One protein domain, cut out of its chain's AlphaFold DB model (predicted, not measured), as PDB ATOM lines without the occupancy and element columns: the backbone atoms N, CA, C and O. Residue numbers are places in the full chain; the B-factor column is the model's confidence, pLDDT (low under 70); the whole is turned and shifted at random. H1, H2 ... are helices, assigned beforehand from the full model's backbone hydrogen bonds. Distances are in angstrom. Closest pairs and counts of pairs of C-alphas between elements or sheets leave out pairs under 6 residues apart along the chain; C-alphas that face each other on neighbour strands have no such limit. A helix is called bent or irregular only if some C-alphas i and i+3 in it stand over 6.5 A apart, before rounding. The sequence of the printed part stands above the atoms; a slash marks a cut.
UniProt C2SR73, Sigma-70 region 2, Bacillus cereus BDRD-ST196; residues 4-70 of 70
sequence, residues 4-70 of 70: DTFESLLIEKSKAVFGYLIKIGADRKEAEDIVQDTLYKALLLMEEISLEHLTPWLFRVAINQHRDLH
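AT A GLANCE: This is residues 4 to 70 of the 70 residues of the protein "Sigma-70 region 2" of Bacillus cereus BDRD-ST196 (UniProt C2SR73). Three helices form a short up-and-down bundle, in which the longest, H1, runs one way, H2 folds back beside it, and H3 turns back again and packs on both. The three centres make a triangle, and H3 runs at a slant to the other two, at 36 degrees to H1 and 44 degrees to H2. The printed part has 67 residues with three named helices, in the order H1, H2, H3, and no named strand; the class is all helix. The whole is compact, with a radius of gyration of the C-alphas of 11.3 A, and elongated, spanning 31 by 19 by 17 A.

IN THESE COORDINATES: H1, residues 4 to 24, has 21 residues and measures 30.6 A from first to last C-alpha, beginning at C-alpha 4 at (-31.290, -23.127, -28.850). It is neither bent nor irregular, but only just: C-alphas 12 and 15 are 6.1 A apart. H2, residues 28 to 44, measures 24.6 A and begins at C-alpha 28 at (-55.924, -33.118, -20.885). H3, residues 51 to 68, measures 26.1 A and ends at C-alpha 68 at (-48.453, -48.018, -19.440). H3 is irregular: C-alphas 52 and 55 are 7.1 A apart, and its line is a rough one.

HOW THE PARTS SIT: H1, H2 and H3 make the bundle, up and down, each helix running against the one before it. H1 and H2 touch, a helical hairpin at a shallow tilt of 32 degrees, opposite ways; their closest C-alphas, those of Leu 21 and Ala 31, are 5.7 A apart. H1 and H3 touch and run the same way at a steep tilt of 36 degrees, only just past shallow; their closest C-alphas, those of Val 17 and Phe 59, are 6.1 A apart. H2 and H3 touch, a second helical hairpin at a steep tilt of 44 degrees, opposite ways; their closest C-alphas, those of Ile 34 and Ala 62, are 5.9 A apart. With one of the three pairs at a shallow tilt, the helix packing is mostly crossed, but only just. Every O i to N i+4 pair is within hydrogen-bond range in H2, against 15 of 17 in H1 and 12 of 14 in H3.

THE WHOLE: The C-alphas of Asp 4 and His 70, the two farthest apart, are 35.3 A from each other. The printed part has no cut and ends at residue 70, the chain's last residue. The link from H1 to H2, three residues, is tight; that from H2 to H3, six residues, is short; no link is long. The mean pLDDT of the printed part is 94.3, and residue 70 is the one printed residue under 70.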
ATOM      1  N   ASP A   4     -30.105 -23.905 -28.471       82.62
ATOM      2  CA  ASP A   4     -31.290 -23.127 -28.850       82.62
ATOM      3  C   ASP A   4     -32.106 -23.751 -29.999       82.62
ATOM      4  O   ASP A   4     -33.336 -23.661 -30.036       82.62
ATOM      5  N   THR A   5     -31.436 -24.395 -30.964       84.38
ATOM      6  CA  THR A   5     -32.111 -25.051 -32.100       84.38
ATOM      7  C   THR A   5     -32.836 -26.316 -31.650       84.38
ATOM      8  O   THR A   5     -33.939 -26.596 -32.120       84.38
ATOM      9  N   PHE A   6     -32.230 -27.068 -30.730       87.75
ATOM     10  CA  PHE A   6     -32.829 -28.274 -30.171       87.75
ATOM     11  C   PHE A   6     -34.048 -27.928 -29.316       87.75
ATOM     12  O   PHE A   6     -35.118 -28.493 -29.531       87.75
ATOM     13  N   GLU A   7     -33.920 -26.951 -28.416       87.31
ATOM     14  CA  GLU A   7     -35.015 -26.493 -27.557       87.31
ATOM     15  C   GLU A   7     -36.209 -25.968 -28.359       87.31
ATOM     16  O   GLU A   7     -37.352 -26.358 -28.109       87.31
ATOM     17  N   SER A   8     -35.954 -25.133 -29.371       90.44
ATOM     18  CA  SER A   8     -37.012 -24.588 -30.232       90.44
ATOM     19  C   SER A   8     -37.788 -25.699 -30.941       90.44
ATOM     20  O   SER A   8     -39.022 -25.681 -30.976       90.44
ATOM     21  N   LEU A   9     -37.074 -26.702 -31.459       90.94
ATOM     22  CA  LEU A   9     -37.691 -27.864 -32.089       90.94
ATOM     23  C   LEU A   9     -38.480 -28.697 -31.070       90.94
ATOM     24  O   LEU A   9     -39.581 -29.153 -31.373       90.94
ATOM     25  N   LEU A  10     -37.958 -28.865 -29.854       92.69
ATOM     26  CA  LEU A  10     -38.624 -29.591 -28.776       92.69
ATOM     27  C   LEU A  10     -39.985 -28.965 -28.431       92.69
ATOM     28  O   LEU A  10     -40.998 -29.664 -28.346       92.69
ATOM     29  N   ILE A  11     -40.022 -27.636 -28.298       91.69
ATOM     30  CA  ILE A  11     -41.241 -26.860 -28.030       91.69
ATOM     31  C   ILE A  11     -42.226 -26.949 -29.200       91.69
ATOM     32  O   ILE A  11     -43.435 -27.032 -28.992       91.69
ATOM     33  N   GLU A  12     -41.741 -26.933 -30.440       94.38
ATOM     34  CA  GLU A  12     -42.599 -27.112 -31.611       94.38
ATOM     35  C   GLU A  12     -43.250 -28.504 -31.609       94.38
ATOM     36  O   GLU A  12     -44.464 -28.633 -31.794       94.38
ATOM     37  N   LYS A  13     -42.460 -29.556 -31.357       95.00
ATOM     38  CA  LYS A  13     -42.941 -30.943 -31.393       95.00
ATOM     39  C   LYS A  13     -43.810 -31.314 -30.198       95.00
ATOM     40  O   LYS A  13     -44.701 -32.146 -30.367       95.00
ATOM     41  N   SER A  14     -43.647 -30.673 -29.042       94.31
ATOM     42  CA  SER A  14     -44.488 -30.929 -27.865       94.31
ATOM     43  C   SER A  14     -45.978 -30.725 -28.147       94.31
ATOM     44  O   SER A  14     -46.803 -31.540 -27.741       94.31
ATOM     45  N   LYS A  15     -46.328 -29.702 -28.937       96.94
ATOM     46  CA  LYS A  15     -47.713 -29.420 -29.346       96.94
ATOM     47  C   LYS A  15     -48.292 -30.536 -30.214       96.94
ATOM     48  O   LYS A  15     -49.467 -30.875 -30.082       96.94
ATOM     49  N   ALA A  16     -47.469 -31.115 -31.090       98.00
ATOM     50  CA  ALA A  16     -47.875 -32.229 -31.942       98.00
ATOM     51  C   ALA A  16     -48.087 -33.514 -31.125       98.00
ATOM     52  O   ALA A  16     -49.075 -34.214 -31.343       98.00
ATOM     53  N   VAL A  17     -47.200 -33.790 -30.164       98.44
ATOM     54  CA  VAL A  17     -47.337 -34.930 -29.243       98.44
ATOM     55  C   VAL A  17     -48.590 -34.772 -28.383       98.44
ATOM     56  O   VAL A  17     -49.410 -35.685 -28.348       98.44
ATOM     57  N   PHE A  18     -48.795 -33.597 -27.780       98.69
ATOM     58  CA  PHE A  18     -49.996 -33.285 -27.004       98.69
ATOM     59  C   PHE A  18     -51.273 -33.537 -27.816       98.69
ATOM     60  O   PHE A  18     -52.135 -34.305 -27.400       98.69
ATOM     61  N   GLY A  19     -51.377 -32.948 -29.013       98.50
ATOM     62  CA  GLY A  19     -52.553 -33.123 -29.868       98.50
ATOM     63  C   GLY A  19     -52.801 -34.581 -30.264       98.50
ATOM     64  O   GLY A  19     -53.951 -34.997 -30.404       98.50
ATOM     65  N   TYR A  20     -51.740 -35.376 -30.411       98.44
ATOM     66  CA  TYR A  20     -51.867 -36.802 -30.687       98.44
ATOM     67  C   TYR A  20     -52.354 -37.600 -29.474       98.44
ATOM     68  O   TYR A  20     -53.217 -38.455 -29.647       98.44
ATOM     69  N   LEU A  21     -51.873 -37.298 -28.265       98.62
ATOM     70  CA  LEU A  21     -52.352 -37.922 -27.025       98.62
ATOM     71  C   LEU A  21     -53.852 -37.673 -26.816       98.62
ATOM     72  O   LEU A  21     -54.612 -38.619 -26.614       98.62
ATOM     73  N   ILE A  22     -54.301 -36.426 -27.003       98.56
ATOM     74  CA  ILE A  22     -55.732 -36.086 -26.964       98.56
ATOM     75  C   ILE A  22     -56.520 -36.895 -28.004       98.56
ATOM     76  O   ILE A  22     -57.604 -37.401 -27.723       98.56
ATOM     77  N   LYS A  23     -55.974 -37.053 -29.216       98.31
ATOM     78  CA  LYS A  23     -56.621 -37.819 -30.291       98.31
ATOM     79  C   LYS A  23     -56.788 -39.305 -29.948       98.31
ATOM     80  O   LYS A  23     -57.749 -39.906 -30.425       98.31
ATOM     81  N   ILE A  24     -55.867 -39.900 -29.190       97.19
ATOM     82  CA  ILE A  24     -55.914 -41.328 -28.835       97.19
ATOM     83  C   ILE A  24     -56.649 -41.614 -27.521       97.19
ATOM     84  O   ILE A  24     -56.807 -42.780 -27.179       97.19
ATOM     85  N   GLY A  25     -57.171 -40.582 -26.850       96.75
ATOM     86  CA  GLY A  25     -58.080 -40.733 -25.714       96.75
ATOM     87  C   GLY A  25     -57.501 -40.341 -24.358       96.75
ATOM     88  O   GLY A  25     -58.232 -40.441 -23.376       96.75
ATOM     89  N   ALA A  26     -56.255 -39.862 -24.298       98.00
ATOM     90  CA  ALA A  26     -55.713 -39.288 -23.071       98.00
ATOM     91  C   ALA A  26     -56.536 -38.059 -22.666       98.00
ATOM     92  O   ALA A  26     -56.909 -37.232 -23.512       98.00
ATOM     93  N   ASP A  27     -56.796 -37.914 -21.368       97.88
ATOM     94  CA  ASP A  27     -57.365 -36.669 -20.875       97.88
ATOM     95  C   ASP A  27     -56.329 -35.533 -20.933       97.88
ATOM     96  O   ASP A  27     -55.133 -35.735 -21.157       97.88
ATOM     97  N   ARG A  28     -56.795 -34.292 -20.767       97.88
ATOM     98  CA  ARG A  28     -55.924 -33.118 -20.885       97.88
ATOM     99  C   ARG A  28     -54.766 -33.142 -19.886       97.88
ATOM    100  O   ARG A  28     -53.660 -32.765 -20.264       97.88
ATOM    101  N   LYS A  29     -55.033 -33.515 -18.635       97.88
ATOM    102  CA  LYS A  29     -54.029 -33.493 -17.572       97.88
ATOM    103  C   LYS A  29     -52.992 -34.579 -17.831       97.88
ATOM    104  O   LYS A  29     -51.802 -34.297 -17.807       97.88
ATOM    105  N   GLU A  30     -53.449 -35.780 -18.155       97.69
ATOM    106  CA  GLU A  30     -52.583 -36.894 -18.526       97.69
ATOM    107  C   GLU A  30     -51.694 -36.539 -19.727       97.69
ATOM    108  O   GLU A  30     -50.482 -36.736 -19.692       97.69
ATOM    109  N   ALA A  31     -52.270 -35.943 -20.773       98.38
ATOM    110  CA  ALA A  31     -51.513 -35.519 -21.942       98.38
ATOM    111  C   ALA A  31     -50.478 -34.426 -21.613       98.38
ATOM    112  O   ALA A  31     -49.372 -34.454 -22.155       98.38
ATOM    113  N   GLU A  32     -50.814 -33.466 -20.744       98.44
ATOM    114  CA  GLU A  32     -49.874 -32.446 -20.258       98.44
ATOM    115  C   GLU A  32     -48.717 -33.082 -19.466       98.44
ATOM    116  O   GLU A  32     -47.558 -32.744 -19.722       98.44
ATOM    117  N   ASP A  33     -49.018 -34.031 -18.577       98.38
ATOM    118  CA  ASP A  33     -48.033 -34.729 -17.742       98.38
ATOM    119  C   ASP A  33     -47.084 -35.593 -18.600       98.38
ATOM    120  O   ASP A  33     -45.859 -35.464 -18.501       98.38
ATOM    121  N   ILE A  34     -47.623 -36.401 -19.522       98.38
ATOM    122  CA  ILE A  34     -46.830 -37.250 -20.432       98.38
ATOM    123  C   ILE A  34     -45.925 -36.405 -21.332       98.38
ATOM    124  O   ILE A  34     -44.768 -36.764 -21.574       98.38
ATOM    125  N   VAL A  35     -46.434 -35.287 -21.861       98.25
ATOM    126  CA  VAL A  35     -45.631 -34.392 -22.703       98.25
ATOM    127  C   VAL A  35     -44.480 -33.813 -21.893       98.25
ATOM    128  O   VAL A  35     -43.346 -33.880 -22.357       98.25
ATOM    129  N   GLN A  36     -44.730 -33.298 -20.689       97.06
ATOM    130  CA  GLN A  36     -43.673 -32.731 -19.849       97.06
ATOM    131  C   GLN A  36     -42.581 -33.753 -19.522       97.06
ATOM    132  O   GLN A  36     -41.400 -33.455 -19.713       97.06
ATOM    133  N   ASP A  37     -42.953 -34.968 -19.118       97.94
ATOM    134  CA  ASP A  37     -41.985 -36.031 -18.833       97.94
ATOM    135  C   ASP A  37     -41.193 -36.446 -20.089       97.94
ATOM    136  O   ASP A  37     -39.969 -36.603 -20.057       97.94
ATOM    137  N   THR A  38     -41.865 -36.538 -21.239       97.50
ATOM    138  CA  THR A  38     -41.219 -36.857 -22.519       97.50
ATOM    139  C   THR A  38     -40.187 -35.796 -22.919       97.50
ATOM    140  O   THR A  38     -39.081 -36.140 -23.343       97.50
ATOM    141  N   LEU A  39     -40.516 -34.508 -22.774       95.75
ATOM    142  CA  LEU A  39     -39.585 -33.411 -23.060       95.75
ATOM    143  C   LEU A  39     -38.412 -33.400 -22.077       95.75
ATOM    144  O   LEU A  39     -37.273 -33.208 -22.497       95.75
ATOM    145  N   TYR A  40     -38.670 -33.654 -20.792       95.62
ATOM    146  CA  TYR A  40     -37.625 -33.758 -19.776       95.62
ATOM    147  C   TYR A  40     -36.607 -34.853 -20.126       95.62
ATOM    148  O   TYR A  40     -35.403 -34.602 -20.144       95.62
ATOM    149  N   LYS A  41     -37.079 -36.043 -20.516       95.62
ATOM    150  CA  LYS A  41     -36.206 -37.136 -20.973       95.62
ATOM    151  C   LYS A  41     -35.430 -36.773 -22.244       95.62
ATOM    152  O   LYS A  41     -34.265 -37.142 -22.363       95.62
ATOM    153  N   ALA A  42     -36.037 -36.042 -23.179       94.75
ATOM    154  CA  ALA A  42     -35.350 -35.593 -24.392       94.75
ATOM    155  C   ALA A  42     -34.212 -34.605 -24.093       94.75
ATOM    156  O   ALA A  42     -33.167 -34.675 -24.734       94.75
ATOM    157  N   LEU A  43     -34.403 -33.708 -23.120       92.75
ATOM    158  CA  LEU A  43     -33.365 -32.780 -22.665       92.75
ATOM    159  C   LEU A  43     -32.194 -33.522 -22.014       92.75
ATOM    160  O   LEU A  43     -31.045 -33.185 -22.278       92.75
ATOM    161  N   LEU A  44     -32.461 -34.566 -21.222       92.94
ATOM    162  CA  LEU A  44     -31.406 -35.394 -20.623       92.94
ATOM    163  C   LEU A  44     -30.572 -36.153 -21.665       92.94
ATOM    164  O   LEU A  44     -29.391 -36.391 -21.439       92.94
ATOM    165  N   LEU A  45     -31.176 -36.520 -22.795       91.69
ATOM    166  CA  LEU A  45     -30.553 -37.313 -23.860       91.69
ATOM    167  C   LEU A  45     -30.158 -36.465 -25.078       91.69
ATOM    168  O   LEU A  45     -29.915 -36.995 -26.164       91.69
ATOM    169  N   MET A  46     -30.117 -35.140 -24.934       88.25
ATOM    170  CA  MET A  46     -29.975 -34.223 -26.067       88.25
ATOM    171  C   MET A  46     -28.649 -34.365 -26.831       88.25
ATOM    172  O   MET A  46     -28.576 -34.009 -28.006       88.25
ATOM    173  N   GLU A  47     -27.600 -34.871 -26.178       88.12
ATOM    174  CA  GLU A  47     -26.299 -35.137 -26.807       88.12
ATOM    175  C   GLU A  47     -26.277 -36.483 -27.550       88.12
ATOM    176  O   GLU A  47     -25.449 -36.692 -28.435       88.12
ATOM    177  N   GLU A  48     -27.210 -37.380 -27.224       90.81
ATOM    178  CA  GLU A  48     -27.282 -38.749 -27.741       90.81
ATOM    179  C   GLU A  48     -28.300 -38.893 -28.885       90.81
ATOM    180  O   GLU A  48     -28.158 -39.758 -29.751       90.81
ATOM    181  N   ILE A  49     -29.333 -38.045 -28.913       87.56
ATOM    182  CA  ILE A  49     -30.414 -38.108 -29.900       87.56
ATOM    183  C   ILE A  49     -30.110 -37.186 -31.085       87.56
ATOM    184  O   ILE A  49     -30.106 -35.960 -30.968       87.56
ATOM    185  N   SER A  50     -29.940 -37.765 -32.276       87.62
ATOM    186  CA  SER A  50     -29.871 -36.983 -33.514       87.62
ATOM    187  C   SER A  50     -31.216 -36.305 -33.827       87.62
ATOM    188  O   SER A  50     -32.297 -36.847 -33.574       87.62
ATOM    189  N   LEU A  51     -31.168 -35.113 -34.435       86.00
ATOM    190  CA  LEU A  51     -32.367 -34.343 -34.806       86.00
ATOM    191  C   LEU A  51     -33.355 -35.129 -35.679       86.00
ATOM    192  O   LEU A  51     -34.567 -34.996 -35.519       86.00
ATOM    193  N   GLU A  52     -32.839 -35.958 -36.585       89.88
ATOM    194  CA  GLU A  52     -33.644 -36.815 -37.464       89.88
ATOM    195  C   GLU A  52     -34.452 -37.870 -36.689       89.88
ATOM    196  O   GLU A  52     -35.513 -38.303 -37.142       89.88
ATOM    197  N   HIS A  53     -33.986 -38.266 -35.503       92.19
ATOM    198  CA  HIS A  53     -34.633 -39.271 -34.664       92.19
ATOM    199  C   HIS A  53     -35.477 -38.670 -33.542       92.19
ATOM    200  O   HIS A  53     -36.331 -39.370 -32.999       92.19
ATOM    201  N   LEU A  54     -35.317 -37.376 -33.244       92.31
ATOM    202  CA  LEU A  54     -36.014 -36.705 -32.149       92.31
ATOM    203  C   LEU A  54     -37.537 -36.835 -32.254       92.31
ATOM    204  O   LEU A  54     -38.185 -37.257 -31.303       92.31
ATOM    205  N   THR A  55     -38.127 -36.521 -33.412       94.00
ATOM    206  CA  THR A  55     -39.595 -36.559 -33.553       94.00
ATOM    207  C   THR A  55     -40.151 -37.983 -33.379       94.00
ATOM    208  O   THR A  55     -41.000 -38.167 -32.506       94.00
ATOM    209  N   PRO A  56     -39.679 -39.014 -34.113       96.06
ATOM    210  CA  PRO A  56     -40.100 -40.396 -33.865       96.06
ATOM    211  C   PRO A  56     -39.892 -40.860 -32.418       96.06
ATOM    212  O   PRO A  56     -40.716 -41.609 -31.890       96.06
ATOM    213  N   TRP A  57     -38.807 -40.420 -31.776       96.94
ATOM    214  CA  TRP A  57     -38.498 -40.763 -30.392       96.94
ATOM    215  C   TRP A  57     -39.505 -40.150 -29.408       96.94
ATOM    216  O   TRP A  57     -40.059 -40.885 -28.592       96.94
ATOM    217  N   LEU A  58     -39.832 -38.857 -29.546       97.75
ATOM    218  CA  LEU A  58     -40.828 -38.171 -28.709       97.75
ATOM    219  C   LEU A  58     -42.190 -38.877 -28.768       97.75
ATOM    220  O   LEU A  58     -42.788 -39.167 -27.734       97.75
ATOM    221  N   PHE A  59     -42.660 -39.214 -29.974       98.06
ATOM    222  CA  PHE A  59     -43.927 -39.932 -30.139       98.06
ATOM    223  C   PHE A  59     -43.885 -41.324 -29.512       98.06
ATOM    224  O   PHE A  59     -44.825 -41.708 -28.823       98.06
ATOM    225  N   ARG A  60     -42.802 -42.082 -29.721       97.81
ATOM    226  CA  ARG A  60     -42.663 -43.425 -29.144       97.81
ATOM    227  C   ARG A  60     -42.729 -43.384 -27.619       97.81
ATOM    228  O   ARG A  60     -43.463 -44.171 -27.033       97.81
ATOM    229  N   VAL A  61     -41.975 -42.482 -26.997       97.75
ATOM    230  CA  VAL A  61     -41.927 -42.346 -25.536       97.75
ATOM    231  C   VAL A  61     -43.294 -41.947 -24.986       97.75
ATOM    232  O   VAL A  61     -43.785 -42.612 -24.079       97.75
ATOM    233  N   ALA A  62     -43.942 -40.936 -25.567       98.38
ATOM    234  CA  ALA A  62     -45.247 -40.472 -25.105       98.38
ATOM    235  C   ALA A  62     -46.353 -41.532 -25.262       98.38
ATOM    236  O   ALA A  62     -47.143 -41.750 -24.347       98.38
ATOM    237  N   ILE A  63     -46.397 -42.231 -26.402       98.19
ATOM    238  CA  ILE A  63     -47.392 -43.285 -26.659       98.19
ATOM    239  C   ILE A  63     -47.198 -44.468 -25.710       98.19
ATOM    240  O   ILE A  63     -48.180 -45.035 -25.237       98.19
ATOM    241  N   ASN A  64     -45.949 -44.852 -25.439       98.06
ATOM    242  CA  ASN A  64     -45.669 -45.923 -24.488       98.06
ATOM    243  C   ASN A  64     -46.126 -45.536 -23.078       98.06
ATOM    244  O   ASN A  64     -46.798 -46.332 -22.444       98.06
ATOM    245  N   GLN A  65     -45.866 -44.303 -22.634       97.62
ATOM    246  CA  GLN A  65     -46.347 -43.835 -21.331       97.62
ATOM    247  C   GLN A  65     -47.872 -43.853 -21.218       97.62
ATOM    248  O   GLN A  65     -48.394 -44.344 -20.227       97.62
ATOM    249  N   HIS A  66     -48.588 -43.384 -22.244       97.25
ATOM    250  CA  HIS A  66     -50.053 -43.449 -22.268       97.25
ATOM    251  C   HIS A  66     -50.565 -44.894 -22.167       97.25
ATOM    252  O   HIS A  66     -51.532 -45.175 -21.469       97.25
ATOM    253  N   ARG A  67     -49.893 -45.833 -22.841       95.00
ATOM    254  CA  ARG A  67     -50.221 -47.261 -22.760       95.00
ATOM    255  C   ARG A  67     -49.903 -47.869 -21.403       95.00
ATOM    256  O   ARG A  67     -50.648 -48.720 -20.960       95.00
ATOM    257  N   ASP A  68     -48.825 -47.462 -20.746       94.06
ATOM    258  CA  ASP A  68     -48.453 -48.018 -19.440       94.06
ATOM    259  C   ASP A  68     -49.435 -47.598 -18.326       94.06
ATOM    260  O   ASP A  68     -49.504 -48.250 -17.283       94.06
ATOM    261  N   LEU A  69     -50.210 -46.529 -18.542       85.56
ATOM    262  CA  LEU A  69     -51.270 -46.074 -17.638       85.56
ATOM    263  C   LEU A  69     -52.602 -46.840 -17.802       85.56
ATOM    264  O   LEU A  69     -53.488 -46.674 -16.957       85.56
ATOM    265  N   HIS A  70     -52.755 -47.667 -18.848       68.75
ATOM    266  CA  HIS A  70     -54.012 -48.330 -19.231       68.75
ATOM    267  C   HIS A  70     -53.852 -49.822 -19.554       68.75
ATOM    268  O   HIS A  70     -54.628 -50.618 -18.978       68.75
TER     269      HIS A  70